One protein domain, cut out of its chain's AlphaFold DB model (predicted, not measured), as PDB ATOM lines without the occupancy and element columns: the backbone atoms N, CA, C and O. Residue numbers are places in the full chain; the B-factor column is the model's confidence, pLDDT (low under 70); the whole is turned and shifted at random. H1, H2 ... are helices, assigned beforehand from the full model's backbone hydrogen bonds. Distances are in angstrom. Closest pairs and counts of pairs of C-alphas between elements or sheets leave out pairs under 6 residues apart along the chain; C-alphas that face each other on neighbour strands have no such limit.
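AT A GLANCE: This is residues 273 to 355 of the 387 residues of an uncharacterized protein of Vibrio thalassae (UniProt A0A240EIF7). H3 and H5 lie side by side, running opposite ways, and H4 slants across both, the centres of the three making a triangle at one end of the domain. H6 crosses the first half of H3, and the small helices H1, H2 and H7 lie toward the other end, while residues 309 to 323 make a long loop from H4 to H5. The printed part has 83 residues with seven named helices, H1 to H7 in chain order, and no named strand; the class is all helix. It is compact, with a radius of gyration of the C-alphas of 12.4 A, and spans 39 by 26 by 23 A.

IN THESE COORDINATES: H1 is residues 273 to 276, 5.4 A from first to last C-alpha, and begins at C-alpha 273, (145.233, 255.388, 255.390). H2 is residues 281 to 284, 5.6 A. H3, the longest helix, is residues 287 to 298, 16.6 A, from C-alpha 287 at (155.795, 259.839, 262.393). H4 is residues 300 to 308, 12.3 A. H5 is residues 324 to 333, 14.1 A. H6 is residues 341 to 348, 10.7 A. H7 is residues 350 to 353, 5.6 A, and ends at C-alpha 353, (150.557, 257.696, 252.951).

HOW THE PARTS SIT: H3 and H4 are the hub, touching three helices each. H3 touches H5 with residues 293 to 297 alone, at a shallow tilt of 18 degrees, opposite ways; their closest C-alphas, of Ile 296 and Glu 328, are 6.1 A apart. H3 touches H4 with residues 292 to 296 alone, at a steep tilt of 52 degrees, opposite ways, with the C-alphas of Ile 296 and Phe 303 closest at 5.9 A. H4 touches H5 at a steep tilt of 56 degrees, the same way, closest at the C-alphas of Pro 300 and Glu 328, 5.6 A. H6 touches H3 residues 288 to 292 alone, only just about perpendicular at 72 degrees, with the C-alphas of Leu 288 and Leu 345 closest at 6.3 A. H4 and H6 only just touch, with 3 pairs of C-alphas within 8 A, the closest those of Trp 307 and Ile 348 at 6.9 A; they are about perpendicular at 88 degrees. H1 and H7 only just touch, with 3 such pairs, the closest those of Phe 274 and Phe 353 at 5.8 A. H6 and H7 meet only through their link. H2 is close to H3 but not clearly touching, the closest C-alphas, of Glu 282 and Phe 289, being 7.3 A apart. H5 and H6 are apart. Every O i to N i+4 pair is within hydrogen-bond range in H3, H4, H5 and H6; H1, H2 and H7 are too short for such a pair, and their single O i to N i+3 pair is within range in H2 and H7 but not in H1.

THE WHOLE: The two C-alphas farthest apart, of Glu 322 and Thr 355, are 39.9 A apart. The printed part has no cut. The link from H4 to H5, 15 residues, is long. The mean pLDDT of the printed part is 89.4, and no printed residue is under 70.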
ATOM      1  N   PRO A 273     144.136 255.049 254.483       91.69
ATOM      2  CA  PRO A 273     145.233 255.388 255.390       91.69
ATOM      3  C   PRO A 273     145.323 256.890 255.661       91.69
ATOM      4  O   PRO A 273     145.407 257.293 256.811       91.69
ATOM      5  N   PHE A 274     145.201 257.724 254.626       93.00
ATOM      6  CA  PHE A 274     145.212 259.175 254.790       93.00
ATOM      7  C   PHE A 274     143.968 259.679 255.532       93.00
ATOM      8  O   PHE A 274     144.068 260.418 256.509       93.00
ATOM      9  N   MET A 275     142.772 259.276 255.101       90.69
ATOM     10  CA  MET A 275     141.514 259.760 255.677       90.69
ATOM     11  C   MET A 275     141.289 259.300 257.112       90.69
ATOM     12  O   MET A 275     140.574 259.980 257.843       90.69
ATOM     13  N   GLN A 276     141.860 258.169 257.522       91.88
ATOM     14  CA  GLN A 276     141.740 257.629 258.876       91.88
ATOM     15  C   GLN A 276     142.870 258.088 259.795       91.88
ATOM     16  O   GLN A 276     142.715 257.946 261.000       91.88
ATOM     17  N   TYR A 277     143.945 258.682 259.256       91.62
ATOM     18  CA  TYR A 277     145.045 259.146 260.090       91.62
ATOM     19  C   TYR A 277     144.617 260.309 260.991       91.62
ATOM     20  O   TYR A 277     144.048 261.288 260.485       91.62
ATOM     21  N   ARG A 278     144.841 260.206 262.301       88.44
ATOM     22  CA  ARG A 278     144.424 261.197 263.310       88.44
ATOM     23  C   ARG A 278     145.560 261.516 264.273       88.44
ATOM     24  O   ARG A 278     146.509 260.749 264.385       88.44
ATOM     25  N   GLY A 279     145.414 262.628 264.993       84.25
ATOM     26  CA  GLY A 279     146.375 263.054 266.007       84.25
ATOM     27  C   GLY A 279     146.616 262.006 267.093       84.25
ATOM     28  O   GLY A 279     147.729 261.936 267.595       84.25
ATOM     29  N   GLU A 280     145.643 261.135 267.405       86.62
ATOM     30  CA  GLU A 280     145.860 260.111 268.433       86.62
ATOM     31  C   GLU A 280     146.978 259.122 268.079       86.62
ATOM     32  O   GLU A 280     147.661 258.623 268.966       86.62
ATOM     33  N   GLN A 281     147.198 258.860 266.789       86.19
ATOM     34  CA  GLN A 281     148.237 257.930 266.339       86.19
ATOM     35  C   GLN A 281     149.645 258.505 266.488       86.19
ATOM     36  O   GLN A 281     150.600 257.747 266.612       86.19
ATOM     37  N   GLU A 282     149.772 259.831 266.514       87.38
ATOM     38  CA  GLU A 282     151.051 260.515 266.704       87.38
ATOM     39  C   GLU A 282     151.529 260.459 268.164       87.38
ATOM     40  O   GLU A 282     152.695 260.737 268.426       87.38
ATOM     41  N   TYR A 283     150.667 260.093 269.123       84.12
ATOM     42  CA  TYR A 283     151.099 259.862 270.508       84.12
ATOM     43  C   TYR A 283     151.884 258.560 270.657       84.12
ATOM     44  O   TYR A 283     152.845 258.511 271.424       84.12
ATOM     45  N   ASP A 284     151.466 257.520 269.935       82.56
ATOM     46  CA  ASP A 284     152.103 256.205 269.989       82.56
ATOM     47  C   ASP A 284     153.290 256.119 269.014       82.56
ATOM     48  O   ASP A 284     154.324 255.539 269.346       82.56
ATOM     49  N   GLU A 285     153.156 256.710 267.822       87.19
ATOM     50  CA  GLU A 285     154.179 256.706 266.771       87.19
ATOM     51  C   GLU A 285     154.215 258.081 266.059       87.19
ATOM     52  O   GLU A 285     153.486 258.274 265.077       87.19
ATOM     53  N   PRO A 286     155.041 259.046 266.531       87.44
ATOM     54  CA  PRO A 286     155.037 260.457 266.106       87.44
ATOM     55  C   PRO A 286     155.646 260.680 264.708       87.44
ATOM     56  O   PRO A 286     156.554 261.485 264.503       87.44
ATOM     57  N   THR A 287     155.169 259.945 263.709       90.44
ATOM     58  CA  THR A 287     155.795 259.839 262.393       90.44
ATOM     59  C   THR A 287     155.783 261.151 261.609       90.44
ATOM     60  O   THR A 287     156.778 261.473 260.951       90.44
ATOM     61  N   LEU A 288     154.675 261.908 261.606       92.88
ATOM     62  CA  LEU A 288     154.653 263.181 260.872       92.88
ATOM     63  C   LEU A 288     155.295 264.296 261.685       92.88
ATOM     64  O   LEU A 288     155.910 265.176 261.084       92.88
ATOM     65  N   PHE A 289     155.197 264.243 263.015       92.50
ATOM     66  CA  PHE A 289     155.902 265.183 263.884       92.50
ATOM     67  C   PHE A 289     157.416 265.044 263.747       92.50
ATOM     68  O   PHE A 289     158.081 266.044 263.514       92.50
ATOM     69  N   GLU A 290     157.967 263.829 263.769       92.88
ATOM     70  CA  GLU A 290     159.400 263.606 263.535       92.88
ATOM     71  C   GLU A 290     159.840 264.125 262.162       92.88
ATOM     72  O   GLU A 290     160.883 264.766 262.035       92.88
ATOM     73  N   LYS A 291     159.033 263.905 261.114       93.69
ATOM     74  CA  LYS A 291     159.305 264.454 259.774       93.69
ATOM     75  C   LYS A 291     159.280 265.979 259.748       93.69
ATOM     76  O   LYS A 291     160.117 266.567 259.067       93.69
ATOM     77  N   ALA A 292     158.333 266.595 260.452       94.00
ATOM     78  CA  ALA A 292     158.224 268.044 260.566       94.00
ATOM     79  C   ALA A 292     159.427 268.626 261.302       94.00
ATOM     80  O   ALA A 292     160.105 269.488 260.760       94.00
ATOM     81  N   THR A 293     159.740 268.087 262.475       94.50
ATOM     82  CA  THR A 293     160.883 268.484 263.296       94.50
ATOM     83  C   THR A 293     162.198 268.371 262.527       94.50
ATOM     84  O   THR A 293     162.966 269.325 262.492       94.50
ATOM     85  N   ASN A 294     162.435 267.257 261.826       94.69
ATOM     86  CA  ASN A 294     163.637 267.101 261.002       94.69
ATOM     87  C   ASN A 294     163.694 268.121 259.856       94.69
ATOM     88  O   ASN A 294     164.740 268.714 259.629       94.69
ATOM     89  N   ALA A 295     162.578 268.365 259.157       93.88
ATOM     90  CA  ALA A 295     162.534 269.364 258.088       93.88
ATOM     91  C   ALA A 295     162.763 270.792 258.612       93.88
ATOM     92  O   ALA A 295     163.382 271.600 257.926       93.88
ATOM     93  N   ILE A 296     162.281 271.091 259.822       95.44
ATOM     94  CA  ILE A 296     162.510 272.365 260.504       95.44
ATOM     95  C   ILE A 296     163.997 272.518 260.845       95.44
ATOM     96  O   ILE A 296     164.576 273.522 260.459       95.44
ATOM     97  N   TYR A 297     164.638 271.515 261.455       95.25
ATOM     98  CA  TYR A 297     166.080 271.555 261.739       95.25
ATOM     99  C   TYR A 297     166.954 271.639 260.476       95.25
ATOM    100  O   TYR A 297     168.032 272.226 260.503       95.25
ATOM    101  N   GLU A 298     166.526 271.027 259.368       95.06
ATOM    102  CA  GLU A 298     167.254 271.087 258.097       95.06
ATOM    103  C   GLU A 298     167.128 272.458 257.421       95.06
ATOM    104  O   GLU A 298     168.117 272.988 256.909       95.06
ATOM    105  N   SER A 299     165.916 273.017 257.376       94.94
ATOM    106  CA  SER A 299     165.656 274.336 256.804       94.94
ATOM    107  C   SER A 299     164.304 274.901 257.275       94.94
ATOM    108  O   SER A 299     163.260 274.619 256.665       94.94
ATOM    109  N   PRO A 300     164.296 275.772 258.304       94.00
ATOM    110  CA  PRO A 300     163.068 276.378 258.822       94.00
ATOM    111  C   PRO A 300     162.292 277.138 257.736       94.00
ATOM    112  O   PRO A 300     161.072 277.010 257.607       94.00
ATOM    113  N   MET A 301     163.004 277.879 256.882       93.06
ATOM    114  CA  MET A 301     162.394 278.693 255.827       93.06
ATOM    115  C   MET A 301     161.776 277.858 254.696       93.06
ATOM    116  O   MET A 301     160.720 278.228 254.172       93.06
ATOM    117  N   GLU A 302     162.367 276.716 254.326       91.25
ATOM    118  CA  GLU A 302     161.749 275.802 253.353       91.25
ATOM    119  C   GLU A 302     160.504 275.113 253.925       91.25
ATOM    120  O   GLU A 302     159.517 274.919 253.200       91.25
ATOM    121  N   PHE A 303     160.503 274.794 255.226       93.88
ATOM    122  CA  PHE A 303     159.312 274.292 255.909       93.88
ATOM    123  C   PHE A 303     158.184 275.333 255.889       93.88
ATOM    124  O   PHE A 303     157.069 275.017 255.464       93.88
ATOM    125  N   ILE A 304     158.479 276.589 256.250       92.94
ATOM    126  CA  ILE A 304     157.519 277.706 256.198       92.94
ATOM    127  C   ILE A 304     156.967 277.877 254.782       92.94
ATOM    128  O   ILE A 304     155.755 277.999 254.592       92.94
ATOM    129  N   HIS A 305     157.832 277.842 253.766       90.75
ATOM    130  CA  HIS A 305     157.398 277.928 252.375       90.75
ATOM    131  C   HIS A 305     156.457 276.775 251.999       90.75
ATOM    132  O   HIS A 305     155.396 277.000 251.410       90.75
ATOM    133  N   SER A 306     156.804 275.540 252.367       88.19
ATOM    134  CA  SER A 306     155.987 274.347 252.103       88.19
ATOM    135  C   SER A 306     154.631 274.408 252.812       88.19
ATOM    136  O   SER A 306     153.610 274.015 252.242       88.19
ATOM    137  N   TRP A 307     154.602 274.949 254.029       91.00
ATOM    138  CA  TRP A 307     153.375 275.190 254.777       91.00
ATOM    139  C   TRP A 307     152.503 276.254 254.107       91.00
ATOM    140  O   TRP A 307     151.345 275.991 253.787       91.00
ATOM    141  N   ASN A 308     153.054 277.438 253.835       90.31
ATOM    142  CA  ASN A 308     152.305 278.579 253.304       90.31
ATOM    143  C   ASN A 308     151.859 278.387 251.849       90.31
ATOM    144  O   ASN A 308     150.870 278.972 251.412       90.31
ATOM    145  N   THR A 309     152.532 277.529 251.087       86.75
ATOM    146  CA  THR A 309     152.095 277.156 249.732       86.75
ATOM    147  C   THR A 309     151.065 276.027 249.716       86.75
ATOM    148  O   THR A 309     150.480 275.744 248.667       86.75
ATOM    149  N   ASN A 310     150.777 275.397 250.860       82.31
ATOM    150  CA  ASN A 310     149.742 274.380 250.953       82.31
ATOM    151  C   ASN A 310     148.345 275.025 250.814       82.31
ATOM    152  O   ASN A 310     147.962 275.850 251.650       82.31
ATOM    153  N   PRO A 311     147.537 274.655 249.800       77.00
ATOM    154  CA  PRO A 311     146.209 275.242 249.599       77.00
ATOM    155  C   PRO A 311     145.190 274.847 250.676       77.00
ATOM    156  O   PRO A 311     144.135 275.466 250.760       77.00
ATOM    157  N   TYR A 312     145.493 273.833 251.490       74.31
ATOM    158  CA  TYR A 312     144.606 273.336 252.545       74.31
ATOM    159  C   TYR A 312     145.037 273.764 253.949       74.31
ATOM    160  O   TYR A 312     144.468 273.290 254.930       74.31
ATOM    161  N   ARG A 313     146.056 274.625 254.060       82.12
ATOM    162  CA  ARG A 313     146.486 275.143 255.358       82.12
ATOM    163  C   ARG A 313     145.356 275.939 256.001       82.12
ATOM    164  O   ARG A 313     144.649 276.691 255.330       82.12
ATOM    165  N   ARG A 314     145.209 275.798 257.314       77.88
ATOM    166  CA  ARG A 314     144.213 276.570 258.074       77.88
ATOM    167  C   ARG A 314     144.670 277.992 258.397       77.88
ATOM    168  O   ARG A 314     143.830 278.863 258.592       77.88
ATOM    169  N   TYR A 315     145.979 278.214 258.460       83.44
ATOM    170  CA  TYR A 315     146.595 279.499 258.779       83.44
ATOM    171  C   TYR A 315     147.950 279.624 258.080       83.44
ATOM    172  O   TYR A 315     148.600 278.617 257.779       83.44
ATOM    173  N   ASP A 316     148.349 280.867 257.827       86.50
ATOM    174  CA  ASP A 316     149.697 281.211 257.393       86.50
ATOM    175  C   ASP A 316     150.647 281.203 258.596       86.50
ATOM    176  O   ASP A 316     150.283 281.621 259.697       86.50
ATOM    177  N   ILE A 317     151.866 280.726 258.375       89.88
ATOM    178  CA  ILE A 317     152.990 280.895 259.289       89.88
ATOM    179  C   ILE A 317     153.684 282.218 258.959       89.88
ATOM    180  O   ILE A 317     153.821 282.575 257.786       89.88
ATOM    181  N   GLU A 318     154.122 282.931 259.993       88.31
ATOM    182  CA  GLU A 318     154.956 284.122 259.865       88.31
ATOM    183  C   GLU A 318     156.201 283.851 259.005       88.31
ATOM    184  O   GLU A 318     156.734 282.747 258.980       88.31
ATOM    185  N   THR A 319     156.638 284.848 258.239       87.56
ATOM    186  CA  THR A 319     157.805 284.730 257.344       87.56
ATOM    187  C   THR A 319     158.918 285.716 257.694       87.56
ATOM    188  O   THR A 319     159.916 285.780 256.983       87.56
ATOM    189  N   SER A 320     158.717 286.538 258.725       87.44
ATOM    190  CA  SER A 320     159.628 287.591 259.170       87.44
ATOM    191  C   SER A 320     160.368 287.154 260.427       87.44
ATOM    192  O   SER A 320     159.942 287.466 261.531       87.44
ATOM    193  N   PHE A 321     161.483 286.457 260.235       91.69
ATOM    194  CA  PHE A 321     162.418 286.100 261.303       91.69
ATOM    195  C   PHE A 321     163.774 286.742 261.018       91.69
ATOM    196  O   PHE A 321     164.165 286.860 259.853       91.69
ATOM    197  N   GLU A 322     164.479 287.187 262.059       88.06
ATOM    198  CA  GLU A 322     165.811 287.778 261.901       88.06
ATOM    199  C   GLU A 322     166.876 286.686 261.729       88.06
ATOM    200  O   GLU A 322     167.901 286.916 261.080       88.06
ATOM    201  N   THR A 323     166.613 285.483 262.255       91.75
ATOM    202  CA  THR A 323     167.496 284.312 262.153       91.75
ATOM    203  C   THR A 323     166.727 283.004 261.932       91.75
ATOM    204  O   THR A 323     165.542 282.898 262.248       91.75
ATOM    205  N   ASP A 324     167.417 281.979 261.419       89.62
ATOM    206  CA  ASP A 324     166.857 280.624 261.293       89.62
ATOM    207  C   ASP A 324     166.568 279.991 262.669       89.62
ATOM    208  O   ASP A 324     165.592 279.259 262.799       89.62
ATOM    209  N   GLU A 325     167.349 280.316 263.709       93.06
ATOM    210  CA  GLU A 325     167.124 279.845 265.088       93.06
ATOM    211  C   GLU A 325     165.804 280.385 265.666       93.06
ATOM    212  O   GLU A 325     165.052 279.647 266.300       93.06
ATOM    213  N   GLU A 326     165.479 281.656 265.402       93.00
ATOM    214  CA  GLU A 326     164.185 282.241 265.785       93.00
ATOM    215  C   GLU A 326     163.016 281.572 265.057       93.00
ATOM    216  O   GLU A 326     161.977 281.297 265.663       93.00
ATOM    217  N   ALA A 327     163.183 281.292 263.760       91.88
ATOM    218  CA  ALA A 327     162.180 280.586 262.972       91.88
ATOM    219  C   ALA A 327     161.974 279.153 263.491       91.88
ATOM    220  O   ALA A 327     160.838 278.704 263.630       91.88
ATOM    221  N   GLU A 328     163.059 278.445 263.803       94.62
ATOM    222  CA  GLU A 328     163.040 277.095 264.368       94.62
ATOM    223  C   GLU A 328     162.285 277.051 265.702       94.62
ATOM    224  O   GLU A 328     161.337 276.272 265.845       94.62
ATOM    225  N   ASP A 329     162.652 277.918 266.650       93.44
ATOM    226  CA  ASP A 329     162.028 277.976 267.973       93.44
ATOM    227  C   ASP A 329     160.525 278.278 267.865       93.44
ATOM    228  O   ASP A 329     159.692 277.592 268.469       93.44
ATOM    229  N   TYR A 330     160.152 279.232 267.005       93.38
ATOM    230  CA  TYR A 330     158.753 279.539 266.721       93.38
ATOM    231  C   TYR A 330     158.000 278.329 266.141       93.38
ATOM    232  O   TYR A 330     156.892 278.004 266.585       93.38
ATOM    233  N   LEU A 331     158.578 277.634 265.158       93.44
ATOM    234  CA  LEU A 331     157.943 276.487 264.511       93.44
ATOM    235  C   LEU A 331     157.733 275.323 265.493       93.44
ATOM    236  O   LEU A 331     156.632 274.769 265.549       93.44
ATOM    237  N   LEU A 332     158.748 274.982 266.288       92.56
ATOM    238  CA  LEU A 332     158.693 273.861 267.231       92.56
ATOM    239  C   LEU A 332     157.782 274.154 268.431       92.56
ATOM    240  O   LEU A 332     156.981 273.298 268.808       92.56
ATOM    241  N   ASN A 333     157.853 275.360 269.000       89.75
ATOM    242  CA  ASN A 333     157.134 275.687 270.236       89.75
ATOM    243  C   ASN A 333     155.741 276.275 270.005       89.75
ATOM    244  O   ASN A 333     154.893 276.214 270.897       89.75
ATOM    245  N   THR A 334     155.485 276.838 268.821       85.12
ATOM    246  CA  THR A 334     154.194 277.460 268.499       85.12
ATOM    247  C   THR A 334     153.451 276.652 267.451       85.12
ATOM    248  O   THR A 334     152.354 276.172 267.720       85.12
ATOM    249  N   VAL A 335     154.030 276.457 266.264       84.69
ATOM    250  CA  VAL A 335     153.296 275.871 265.129       84.69
ATOM    251  C   VAL A 335     152.973 274.397 265.348       84.69
ATOM    252  O   VAL A 335     151.838 273.987 265.089       84.69
ATOM    253  N   LEU A 336     153.927 273.608 265.852       85.81
ATOM    254  CA  LEU A 336     153.704 272.189 266.145       85.81
ATOM    255  C   LEU A 336     152.796 271.945 267.358       85.81
ATOM    256  O   LEU A 336     152.291 270.839 267.526       85.81
ATOM    257  N   MET A 337     152.513 272.974 268.155       84.88
ATOM    258  CA  MET A 337     151.621 272.881 269.315       84.88
ATOM    259  C   MET A 337     150.169 273.262 268.992       84.88
ATOM    260  O   MET A 337     149.303 273.205 269.870       84.88
ATOM    261  N   LEU A 338     149.872 273.664 267.750       85.12
ATOM    262  CA  LEU A 338     148.540 274.127 267.372       85.12
ATOM    263  C   LEU A 338     147.519 272.979 267.274       85.12
ATOM    264  O   LEU A 338     147.844 271.882 266.806       85.12
ATOM    265  N   PRO A 339     146.246 273.235 267.643       76.25
ATOM    266  CA  PRO A 339     145.162 272.301 267.378       76.25
ATOM    267  C   PRO A 339     145.087 271.987 265.879       76.25
ATOM    268  O   PRO A 339     145.198 272.882 265.042       76.25
ATOM    269  N   ASP A 340     144.887 270.713 265.542       80.50
ATOM    270  CA  ASP A 340     144.775 270.217 264.163       80.50
ATOM    271  C   ASP A 340     146.060 270.296 263.317       80.50
ATOM    272  O   ASP A 340     146.009 270.134 262.093       80.50
ATOM    273  N   VAL A 341     147.232 270.478 263.939       88.19
ATOM    274  CA  VAL A 341     148.519 270.453 263.225       88.19
ATOM    275  C   VAL A 341     148.707 269.163 262.421       88.19
ATOM    276  O   VAL A 341     149.158 269.221 261.277       88.19
ATOM    277  N   THR A 342     148.250 268.018 262.940       89.38
ATOM    278  CA  THR A 342     148.308 266.727 262.241       89.38
ATOM    279  C   THR A 342     147.605 266.772 260.881       89.38
ATOM    280  O   THR A 342     148.126 266.219 259.918       89.38
ATOM    281  N   ASP A 343     146.473 267.468 260.737       86.56
ATOM    282  CA  ASP A 343     145.775 267.575 259.445       86.56
ATOM    283  C   ASP A 343     146.589 268.369 258.409       86.56
ATOM    284  O   ASP A 343     146.661 267.997 257.227       86.56
ATOM    285  N   ASN A 344     147.258 269.436 258.853       87.75
ATOM    286  CA  ASN A 344     148.160 270.213 258.004       87.75
ATOM    287  C   ASN A 344     149.404 269.391 257.627       87.75
ATOM    288  O   ASN A 344     149.742 269.304 256.441       87.75
ATOM    289  N   LEU A 345     150.032 268.723 258.602       91.06
ATOM    290  CA  LEU A 345     151.205 267.872 258.384       91.06
ATOM    291  C   LEU A 345     150.896 266.703 257.449       91.06
ATOM    292  O   LEU A 345     151.681 266.438 256.542       91.06
ATOM    293  N   LYS A 346     149.729 266.056 257.575       91.19
ATOM    294  CA  LYS A 346     149.287 265.007 256.638       91.19
ATOM    295  C   LYS A 346     149.299 265.502 255.204       91.19
ATOM    296  O   LYS A 346     149.711 264.784 254.300       91.19
ATOM    297  N   THR A 347     148.850 266.734 254.988       88.12
ATOM    298  CA  THR A 347     148.748 267.310 253.649       88.12
ATOM    299  C   THR A 347     150.114 267.671 253.068       88.12
ATOM    300  O   THR A 347     150.335 267.468 251.873       88.12
ATOM    301  N   ILE A 348     151.031 268.173 253.899       89.00
ATOM    302  CA  ILE A 348     152.421 268.463 253.516       89.00
ATOM    303  C   ILE A 348     153.155 267.149 253.205       89.00
ATOM    304  O   ILE A 348     153.723 266.980 252.126       89.00
ATOM    305  N   TYR A 349     153.047 266.172 254.103       92.25
ATOM    306  CA  TYR A 349     153.715 264.875 254.026       92.25
ATOM    307  C   TYR A 349     152.839 263.777 253.425       92.25
ATOM    308  O   TYR A 349     153.014 262.600 253.736       92.25
ATOM    309  N   TRP A 350     151.932 264.126 252.507       91.50
ATOM    310  CA  TRP A 350     150.983 263.174 251.920       91.50
ATOM    311  C   TRP A 350     151.677 261.943 251.318       91.50
ATOM    312  O   TRP A 350     151.139 260.843 251.377       91.50
ATOM    313  N   LYS A 351     152.907 262.103 250.807       91.88
ATOM    314  CA  LYS A 351     153.732 261.014 250.258       91.88
ATOM    315  C   LYS A 351     154.016 259.892 251.256       91.88
ATOM    316  O   LYS A 351     154.282 258.777 250.828       91.88
ATOM    317  N   HIS A 352     153.954 260.157 252.560       92.00
ATOM    318  CA  HIS A 352     154.080 259.120 253.581       92.00
ATOM    319  C   HIS A 352     152.942 258.089 253.494       92.00
ATOM    320  O   HIS A 352     153.168 256.898 253.666       92.00
ATOM    321  N   PHE A 353     151.739 258.541 253.134       92.69
ATOM    322  CA  PHE A 353     150.557 257.696 252.951       92.69
ATOM    323  C   PHE A 353     150.461 257.101 251.543       92.69
ATOM    324  O   PHE A 353     149.488 256.411 251.223       92.69
ATOM    325  N   HIS A 354     151.432 257.401 250.678       93.00
ATOM    326  CA  HIS A 354     151.397 256.981 249.294       93.00
ATOM    327  C   HIS A 354     151.753 255.501 249.148       93.00
ATOM    328  O   HIS A 354     152.784 255.040 249.636       93.00
ATOM    329  N   THR A 355     150.932 254.760 248.409       91.69
ATOM    330  CA  THR A 355     151.192 253.359 248.064       91.69
ATOM    331  C   THR A 355     151.388 253.196 246.555       91.69
ATOM    332  O   THR A 355     150.724 253.887 245.782       91.69
TER     333      THR A 355